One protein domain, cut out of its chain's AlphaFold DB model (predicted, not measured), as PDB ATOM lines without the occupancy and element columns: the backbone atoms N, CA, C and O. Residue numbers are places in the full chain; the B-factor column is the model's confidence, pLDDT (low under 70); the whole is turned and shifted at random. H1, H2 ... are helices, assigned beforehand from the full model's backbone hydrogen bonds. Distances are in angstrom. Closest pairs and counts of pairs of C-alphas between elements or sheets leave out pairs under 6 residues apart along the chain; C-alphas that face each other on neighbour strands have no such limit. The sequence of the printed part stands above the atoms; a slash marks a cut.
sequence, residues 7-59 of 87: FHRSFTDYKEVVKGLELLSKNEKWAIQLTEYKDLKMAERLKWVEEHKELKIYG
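This is residues 7 to 59 of the 87 residues of the protein "Sigma_reg_C domain-containing protein" of Geobacillus thermodenitrificans (UniProt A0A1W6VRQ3). Two helices, H1 and H3, pack side by side and run opposite ways, and the short helix H2 turns off at the far end of H1, nearly crosswise to it. From H2 a loop of residues 34 to 41 folds back to the start of H3, while the end segments, residues 7 to 13 and 53 to 59, lie at the other end of the pair. The printed part has 53 residues with three named helices in the order H1, H2, H3 and no named strand, and its class is all helix. It is compact, with a radius of gyration of the C-alphas of 11.4 A, and its outline is rounded, with spans of 27 by 27 by 20 A.

H1, residues 14 to 26, touches H3, residues 42 to 52, with 14 pairs of C-alphas within 8 A. Their closest C-alphas are those of Ser 25 and Met 42, 5.0 A apart. H1 and H3 stand at a shallow tilt of 29 degrees, run opposite ways, and their centres are 9.8 A apart. H2, residues 28 to 33, is close to H1 but not clearly touching it; the closest C-alphas are those of Leu 24 and Ala 31, 6.6 A apart. The lines of H1 and H2 are about perpendicular, at 74 degrees. H2 is also close to H3 but not clearly touching it, with the C-alphas of Glu 28 and Met 42 closest at 6.9 A. H2 and H3 stand at a steep tilt of 49 degrees and run opposite ways. In H1, H2 and H3, every O i to N i+4 pair is within hydrogen-bond range.

The printed part begins at Phe 7, with its C-alpha at (25.014, -11.605, 10.447). H1 runs from Tyr 14, C-alpha at (10.356, -6.195, 7.017), to Lys 26 and measures 18.4 A from first to last C-alpha; with 13 residues it is the longest helix. After a tight link of one residue, Asn 27, H2 runs from Glu 28 to Gln 33, 8.6 A from first to last C-alpha. A short link of 8 residues leads to H3, which runs from Met 42 to His 52, C-alpha at (3.725, 2.435, 9.359), over 15.5 A.

The C-alphas farthest apart in the domain are those of Gln 33 and Lys 53, at 29.0 A. The first and last printed C-alphas, those of Phe 7 and Gly 59, are 14.5 A apart. The printed part has no cut, and neither link between the helices is long. The mean pLDDT of the printed part is 82.3; residues 7 to 12 and 57 to 59 are under 70.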
ATOM      1  N   PHE A   7      24.489 -12.259  11.645       47.38
ATOM      2  CA  PHE A   7      25.014 -11.605  10.447       47.38
ATOM      3  C   PHE A   7      24.413 -12.112   9.119       47.38
ATOM      4  O   PHE A   7      24.564 -11.444   8.102       47.38
ATOM      5  N   HIS A   8      23.725 -13.258   9.102       54.19
ATOM      6  CA  HIS A   8      22.980 -13.753   7.935       54.19
ATOM      7  C   HIS A   8      21.506 -13.330   7.936       54.19
ATOM      8  O   HIS A   8      20.797 -13.594   6.965       54.19
ATOM      9  N   ARG A   9      21.015 -12.681   9.001       57.94
ATOM     10  CA  ARG A   9      19.646 -12.162   9.024       57.94
ATOM     11  C   ARG A   9      19.601 -10.822   8.308       57.94
ATOM     12  O   ARG A   9      20.375  -9.916   8.607       57.94
ATOM     13  N   SER A  10      18.656 -10.686   7.385       59.84
ATOM     14  CA  SER A  10      18.362  -9.391   6.786       59.84
ATOM     15  C   SER A  10      17.630  -8.528   7.810       59.84
ATOM     16  O   SER A  10      16.420  -8.644   7.990       59.84
ATOM     17  N   PHE A  11      18.364  -7.657   8.500       61.62
ATOM     18  CA  PHE A  11      17.772  -6.680   9.421       61.62
ATOM     19  C   PHE A  11      16.932  -5.624   8.697       61.62
ATOM     20  O   PHE A  11      16.184  -4.897   9.338       61.62
ATOM     21  N   THR A  12      17.043  -5.550   7.371       65.94
ATOM     22  CA  THR A  12      16.248  -4.683   6.500       65.94
ATOM     23  C   THR A  12      15.042  -5.400   5.888       65.94
ATOM     24  O   THR A  12      14.216  -4.748   5.252       65.94
ATOM     25  N   ASP A  13      14.895  -6.717   6.085       81.81
ATOM     26  CA  ASP A  13      13.699  -7.442   5.657       81.81
ATOM     27  C   ASP A  13      12.572  -7.237   6.672       81.81
ATOM     28  O   ASP A  13      12.586  -7.766   7.786       81.81
ATOM     29  N   TYR A  14      11.562  -6.479   6.245       84.00
ATOM     30  CA  TYR A  14      10.356  -6.195   7.017       84.00
ATOM     31  C   TYR A  14       9.726  -7.444   7.643       84.00
ATOM     32  O   TYR A  14       9.380  -7.433   8.822       84.00
ATOM     33  N   LYS A  15       9.584  -8.535   6.881       87.31
ATOM     34  CA  LYS A  15       8.891  -9.740   7.357       87.31
ATOM     35  C   LYS A  15       9.695 -10.451   8.435       87.31
ATOM     36  O   LYS A  15       9.114 -10.934   9.403       87.31
ATOM     37  N   GLU A  16      11.012 -10.512   8.275       84.56
ATOM     38  CA  GLU A  16      11.891 -11.129   9.269       84.56
ATOM     39  C   GLU A  16      11.953 -10.301  10.558       84.56
ATOM     40  O   GLU A  16      11.902 -10.865  11.654       84.56
ATOM     41  N   VAL A  17      11.956  -8.969  10.452       84.56
ATOM     42  CA  VAL A  17      11.897  -8.089  11.629       84.56
ATOM     43  C   VAL A  17      10.564  -8.218  12.368       84.56
ATOM     44  O   VAL A  17      10.574  -8.362  13.592       84.56
ATOM     45  N   VAL A  18       9.430  -8.236  11.661       89.62
ATOM     46  CA  VAL A  18       8.103  -8.427  12.279       89.62
ATOM     47  C   VAL A  18       8.026  -9.769  13.012       89.62
ATOM     48  O   VAL A  18       7.671  -9.789  14.189       89.62
ATOM     49  N   LYS A  19       8.462 -10.877  12.392       90.00
ATOM     50  CA  LYS A  19       8.521 -12.191  13.065       90.00
ATOM     51  C   LYS A  19       9.372 -12.160  14.337       90.00
ATOM     52  O   LYS A  19       9.012 -12.768  15.345       90.00
ATOM     53  N   GLY A  20      10.511 -11.466  14.295       87.38
ATOM     54  CA  GLY A  20      11.371 -11.278  15.461       87.38
ATOM     55  C   GLY A  20      10.664 -10.519  16.586       87.38
ATOM     56  O   GLY A  20      10.690 -10.961  17.734       87.38
ATOM     57  N   LEU A  21       9.988  -9.414  16.257       89.00
ATOM     58  CA  LEU A  21       9.221  -8.613  17.214       89.00
ATOM     59  C   LEU A  21       8.040  -9.392  17.809       89.00
ATOM     60  O   LEU A  21       7.821  -9.322  19.016       89.00
ATOM     61  N   GLU A  22       7.328 -10.188  17.013       92.31
ATOM     62  CA  GLU A  22       6.271 -11.081  17.505       92.31
ATOM     63  C   GLU A  22       6.810 -12.115  18.503       92.31
ATOM     64  O   GLU A  22       6.206 -12.350  19.554       92.31
ATOM     65  N   LEU A  23       7.951 -12.741  18.192       90.69
ATOM     66  CA  LEU A  23       8.589 -13.716  19.075       90.69
ATOM     67  C   LEU A  23       9.007 -13.070  20.401       90.69
ATOM     68  O   LEU A  23       8.758 -13.640  21.467       90.69
ATOM     69  N   LEU A  24       9.624 -11.888  20.334       89.06
ATOM     70  CA  LEU A  24      10.055 -11.136  21.510       89.06
ATOM     71  C   LEU A  24       8.864 -10.643  22.332       89.06
ATOM     72  O   LEU A  24       8.905 -10.744  23.551       89.06
ATOM     73  N   SER A  25       7.779 -10.199  21.694       90.12
ATOM     74  CA  SER A  25       6.555  -9.780  22.384       90.12
ATOM     75  C   SER A  25       5.901 -10.940  23.144       90.12
ATOM     76  O   SER A  25       5.517 -10.781  24.301       90.12
ATOM     77  N   LYS A  26       5.863 -12.148  22.562       92.38
ATOM     78  CA  LYS A  26       5.361 -13.360  23.244       92.38
ATOM     79  C   LYS A  26       6.214 -13.775  24.448       92.38
ATOM     80  O   LYS A  26       5.700 -14.402  25.370       92.38
ATOM     81  N   ASN A  27       7.504 -13.440  24.438       91.25
ATOM     82  CA  ASN A  27       8.482 -13.867  25.441       91.25
ATOM     83  C   ASN A  27       9.113 -12.683  26.189       91.25
ATOM     84  O   ASN A  27      10.223 -12.798  26.706       91.25
ATOM     85  N   GLU A  28       8.418 -11.546  26.273       86.00
ATOM     86  CA  GLU A  28       9.015 -10.276  26.703       86.00
ATOM     87  C   GLU A  28       9.619 -10.345  28.111       86.00
ATOM     88  O   GLU A  28      10.688  -9.794  28.348       86.00
ATOM     89  N   LYS A  29       9.019 -11.124  29.022       87.38
ATOM     90  CA  LYS A  29       9.588 -11.378  30.358       87.38
ATOM     91  C   LYS A  29      10.988 -12.000  30.309       87.38
ATOM     92  O   LYS A  29      11.855 -11.601  31.078       87.38
ATOM     93  N   TRP A  30      11.202 -12.964  29.415       85.50
ATOM     94  CA  TRP A  30      12.497 -13.623  29.240       85.50
ATOM     95  C   TRP A  30      13.491 -12.686  28.561       85.50
ATOM     96  O   TRP A  30      14.645 -12.612  28.966       85.50
ATOM     97  N   ALA A  31      13.034 -11.923  27.567       81.56
ATOM     98  CA  ALA A  31      13.865 -10.926  26.904       81.56
ATOM     99  C   ALA A  31      14.329  -9.833  27.883       81.56
ATOM    100  O   ALA A  31      15.504  -9.488  27.885       81.56
ATOM    101  N   ILE A  32      13.448  -9.351  28.769       86.94
ATOM    102  CA  ILE A  32      13.796  -8.398  29.834       86.94
ATOM    103  C   ILE A  32      14.886  -8.980  30.740       86.94
ATOM    104  O   ILE A  32      15.884  -8.313  30.971       86.94
ATOM    105  N   GLN A  33      14.749 -10.231  31.192       85.50
ATOM    106  CA  GLN A  33      15.743 -10.885  32.060       85.50
ATOM    107  C   GLN A  33      17.128 -11.040  31.418       85.50
ATOM    108  O   GLN A  33      18.125 -11.112  32.132       85.50
ATOM    109  N   LEU A  34      17.191 -11.111  30.088       81.12
ATOM    110  CA  LEU A  34      18.433 -11.238  29.324       81.12
ATOM    111  C   LEU A  34      19.058  -9.881  28.962       81.12
ATOM    112  O   LEU A  34      20.073  -9.843  28.269       81.12
ATOM    113  N   THR A  35      18.460  -8.770  29.396       77.75
ATOM    114  CA  THR A  35      18.935  -7.413  29.105       77.75
ATOM    115  C   THR A  35      18.988  -6.562  30.372       77.75
ATOM    116  O   THR A  35      18.403  -6.899  31.394       77.75
ATOM    117  N   GLU A  36      19.656  -5.412  30.307       78.62
ATOM    118  CA  GLU A  36      19.653  -4.426  31.402       78.62
ATOM    119  C   GLU A  36      18.398  -3.527  31.396       78.62
ATOM    120  O   GLU A  36      18.223  -2.665  32.263       78.62
ATOM    121  N   TYR A  37      17.509  -3.695  30.412       78.00
ATOM    122  CA  TYR A  37      16.329  -2.855  30.246       78.00
ATOM    123  C   TYR A  37      15.177  -3.327  31.132       78.00
ATOM    124  O   TYR A  37      14.814  -4.497  31.140       78.00
ATOM    125  N   LYS A  38      14.539  -2.383  31.838       81.19
ATOM    126  CA  LYS A  38      13.369  -2.655  32.698       81.19
ATOM    127  C   LYS A  38      12.102  -3.004  31.914       81.19
ATOM    128  O   LYS A  38      11.245  -3.711  32.428       81.19
ATOM    129  N   ASP A  39      11.981  -2.457  30.711       84.75
ATOM    130  CA  ASP A  39      10.861  -2.664  29.802       84.75
ATOM    131  C   ASP A  39      11.370  -2.493  28.371       84.75
ATOM    132  O   ASP A  39      12.086  -1.536  28.056       84.75
ATOM    133  N   LEU A  40      11.023  -3.446  27.516       86.56
ATOM    134  CA  LEU A  40      11.434  -3.474  26.124       86.56
ATOM    135  C   LEU A  40      10.384  -2.836  25.207       86.56
ATOM    136  O   LEU A  40      10.744  -2.388  24.109       86.56
ATOM    137  N   LYS A  41       9.128  -2.708  25.659       90.50
ATOM    138  CA  LYS A  41       8.003  -2.159  24.892       90.50
ATOM    139  C   LYS A  41       7.808  -2.880  23.553       90.50
ATOM    140  O   LYS A  41       7.532  -2.250  22.531       90.50
ATOM    141  N   MET A  42       7.994  -4.200  23.525       89.94
ATOM    142  CA  MET A  42       7.972  -5.006  22.298       89.94
ATOM    143  C   MET A  42       6.622  -4.921  21.582       89.94
ATOM    144  O   MET A  42       6.594  -4.777  20.363       89.94
ATOM    145  N   ALA A  43       5.513  -4.930  22.328       89.62
ATOM    146  CA  ALA A  43       4.172  -4.786  21.759       89.62
ATOM    147  C   ALA A  43       3.947  -3.408  21.106       89.62
ATOM    148  O   ALA A  43       3.410  -3.326  20.002       89.62
ATOM    149  N   GLU A  44       4.394  -2.324  21.752       91.00
ATOM    150  CA  GLU A  44       4.303  -0.965  21.192       91.00
ATOM    151  C   GLU A  44       5.143  -0.836  19.914       91.00
ATOM    152  O   GLU A  44       4.697  -0.252  18.926       91.00
ATOM    153  N   ARG A  45       6.347  -1.421  19.911       89.69
ATOM    154  CA  ARG A  45       7.241  -1.437  18.745       89.69
ATOM    155  C   ARG A  45       6.660  -2.240  17.584       89.69
ATOM    156  O   ARG A  45       6.709  -1.760  16.455       89.69
ATOM    157  N   LEU A  46       6.109  -3.428  17.853       91.62
ATOM    158  CA  LEU A  46       5.454  -4.260  16.839       91.62
ATOM    159  C   LEU A  46       4.295  -3.497  16.195       91.62
ATOM    160  O   LEU A  46       4.271  -3.340  14.977       91.62
ATOM    161  N   LYS A  47       3.413  -2.926  17.023       92.56
ATOM    162  CA  LYS A  47       2.283  -2.117  16.562       92.56
ATOM    163  C   LYS A  47       2.735  -0.961  15.666       92.56
ATOM    164  O   LYS A  47       2.174  -0.763  14.595       92.56
ATOM    165  N   TRP A  48       3.775  -0.229  16.067       91.75
ATOM    166  CA  TRP A  48       4.289   0.887  15.270       91.75
ATOM    167  C   TRP A  48       4.773   0.438  13.881       91.75
ATOM    168  O   TRP A  48       4.431   1.069  12.879       91.75
ATOM    169  N   VAL A  49       5.531  -0.663  13.809       89.56
ATOM    170  CA  VAL A  49       6.068  -1.216  12.549       89.56
ATOM    171  C   VAL A  49       4.951  -1.742  11.639       89.56
ATOM    172  O   VAL A  49       5.025  -1.592  10.416       89.56
ATOM    173  N   GLU A  50       3.903  -2.336  12.205       89.94
ATOM    174  CA  GLU A  50       2.724  -2.789  11.457       89.94
ATOM    175  C   GLU A  50       1.903  -1.621  10.897       89.94
ATOM    176  O   GLU A  50       1.510  -1.653   9.728       89.94
ATOM    177  N   GLU A  51       1.694  -0.569  11.695       92.94
ATOM    178  CA  GLU A  51       0.946   0.630  11.296       92.94
ATOM    179  C   GLU A  51       1.648   1.409  10.178       92.94
ATOM    180  O   GLU A  51       1.005   1.830   9.217       92.94
ATOM    181  N   HIS A  52       2.967   1.586  10.282       88.94
ATOM    182  CA  HIS A  52       3.725   2.435   9.359       88.94
ATOM    183  C   HIS A  52       4.289   1.668   8.157       88.94
ATOM    184  O   HIS A  52       4.719   2.291   7.189       88.94
ATOM    185  N   LYS A  53       4.291   0.326   8.200       85.88
ATOM    186  CA  LYS A  53       4.893  -0.558   7.183       85.88
ATOM    187  C   LYS A  53       6.314  -0.148   6.779       85.88
ATOM    188  O   LYS A  53       6.719  -0.299   5.629       85.88
ATOM    189  N   GLU A  54       7.073   0.364   7.741       80.38
ATOM    190  CA  GLU A  54       8.404   0.922   7.533       80.38
ATOM    191  C   GLU A  54       9.352   0.427   8.628       80.38
ATOM    192  O   GLU A  54       8.983   0.342   9.801       80.38
ATOM    193  N   LEU A  55      10.594   0.123   8.246       79.06
ATOM    194  CA  LEU A  55      11.682  -0.136   9.181       79.06
ATOM    195  C   LEU A  55      12.622   1.065   9.209       79.06
ATOM    196  O   LEU A  55      13.349   1.312   8.250       79.06
ATOM    197  N   LYS A  56      12.653   1.778  10.337       72.19
ATOM    198  CA  LYS A  56      13.674   2.799  10.599       72.19
ATOM    199  C   LYS A  56      14.711   2.240  11.560       72.19
ATOM    200  O   LYS A  56      14.448   2.076  12.749       72.19
ATOM    201  N   ILE A  57      15.891   1.935  11.031       69.94
ATOM    202  CA  ILE A  57      17.016   1.402  11.803       69.94
ATOM    203  C   ILE A  57      18.006   2.538  12.024       69.94
ATOM    204  O   ILE A  57      18.672   2.985  11.095       69.94
ATOM    205  N   TYR A  58      18.083   3.017  13.263       67.44
ATOM    206  CA  TYR A  58      18.961   4.130  13.645       67.44
ATOM    207  C   TYR A  58      20.331   3.671  14.158       67.44
ATOM    208  O   TYR A  58      21.238   4.480  14.332       67.44
ATOM    209  N   GLY A  59      20.480   2.372  14.409       69.06
ATOM    210  CA  GLY A  59      21.704   1.748  14.885       69.06
ATOM    211  C   GLY A  59      21.454   0.290  15.250       69.06
ATOM    212  O   GLY A  59      20.321  -0.102  15.531       69.06
TER     213      GLY A  59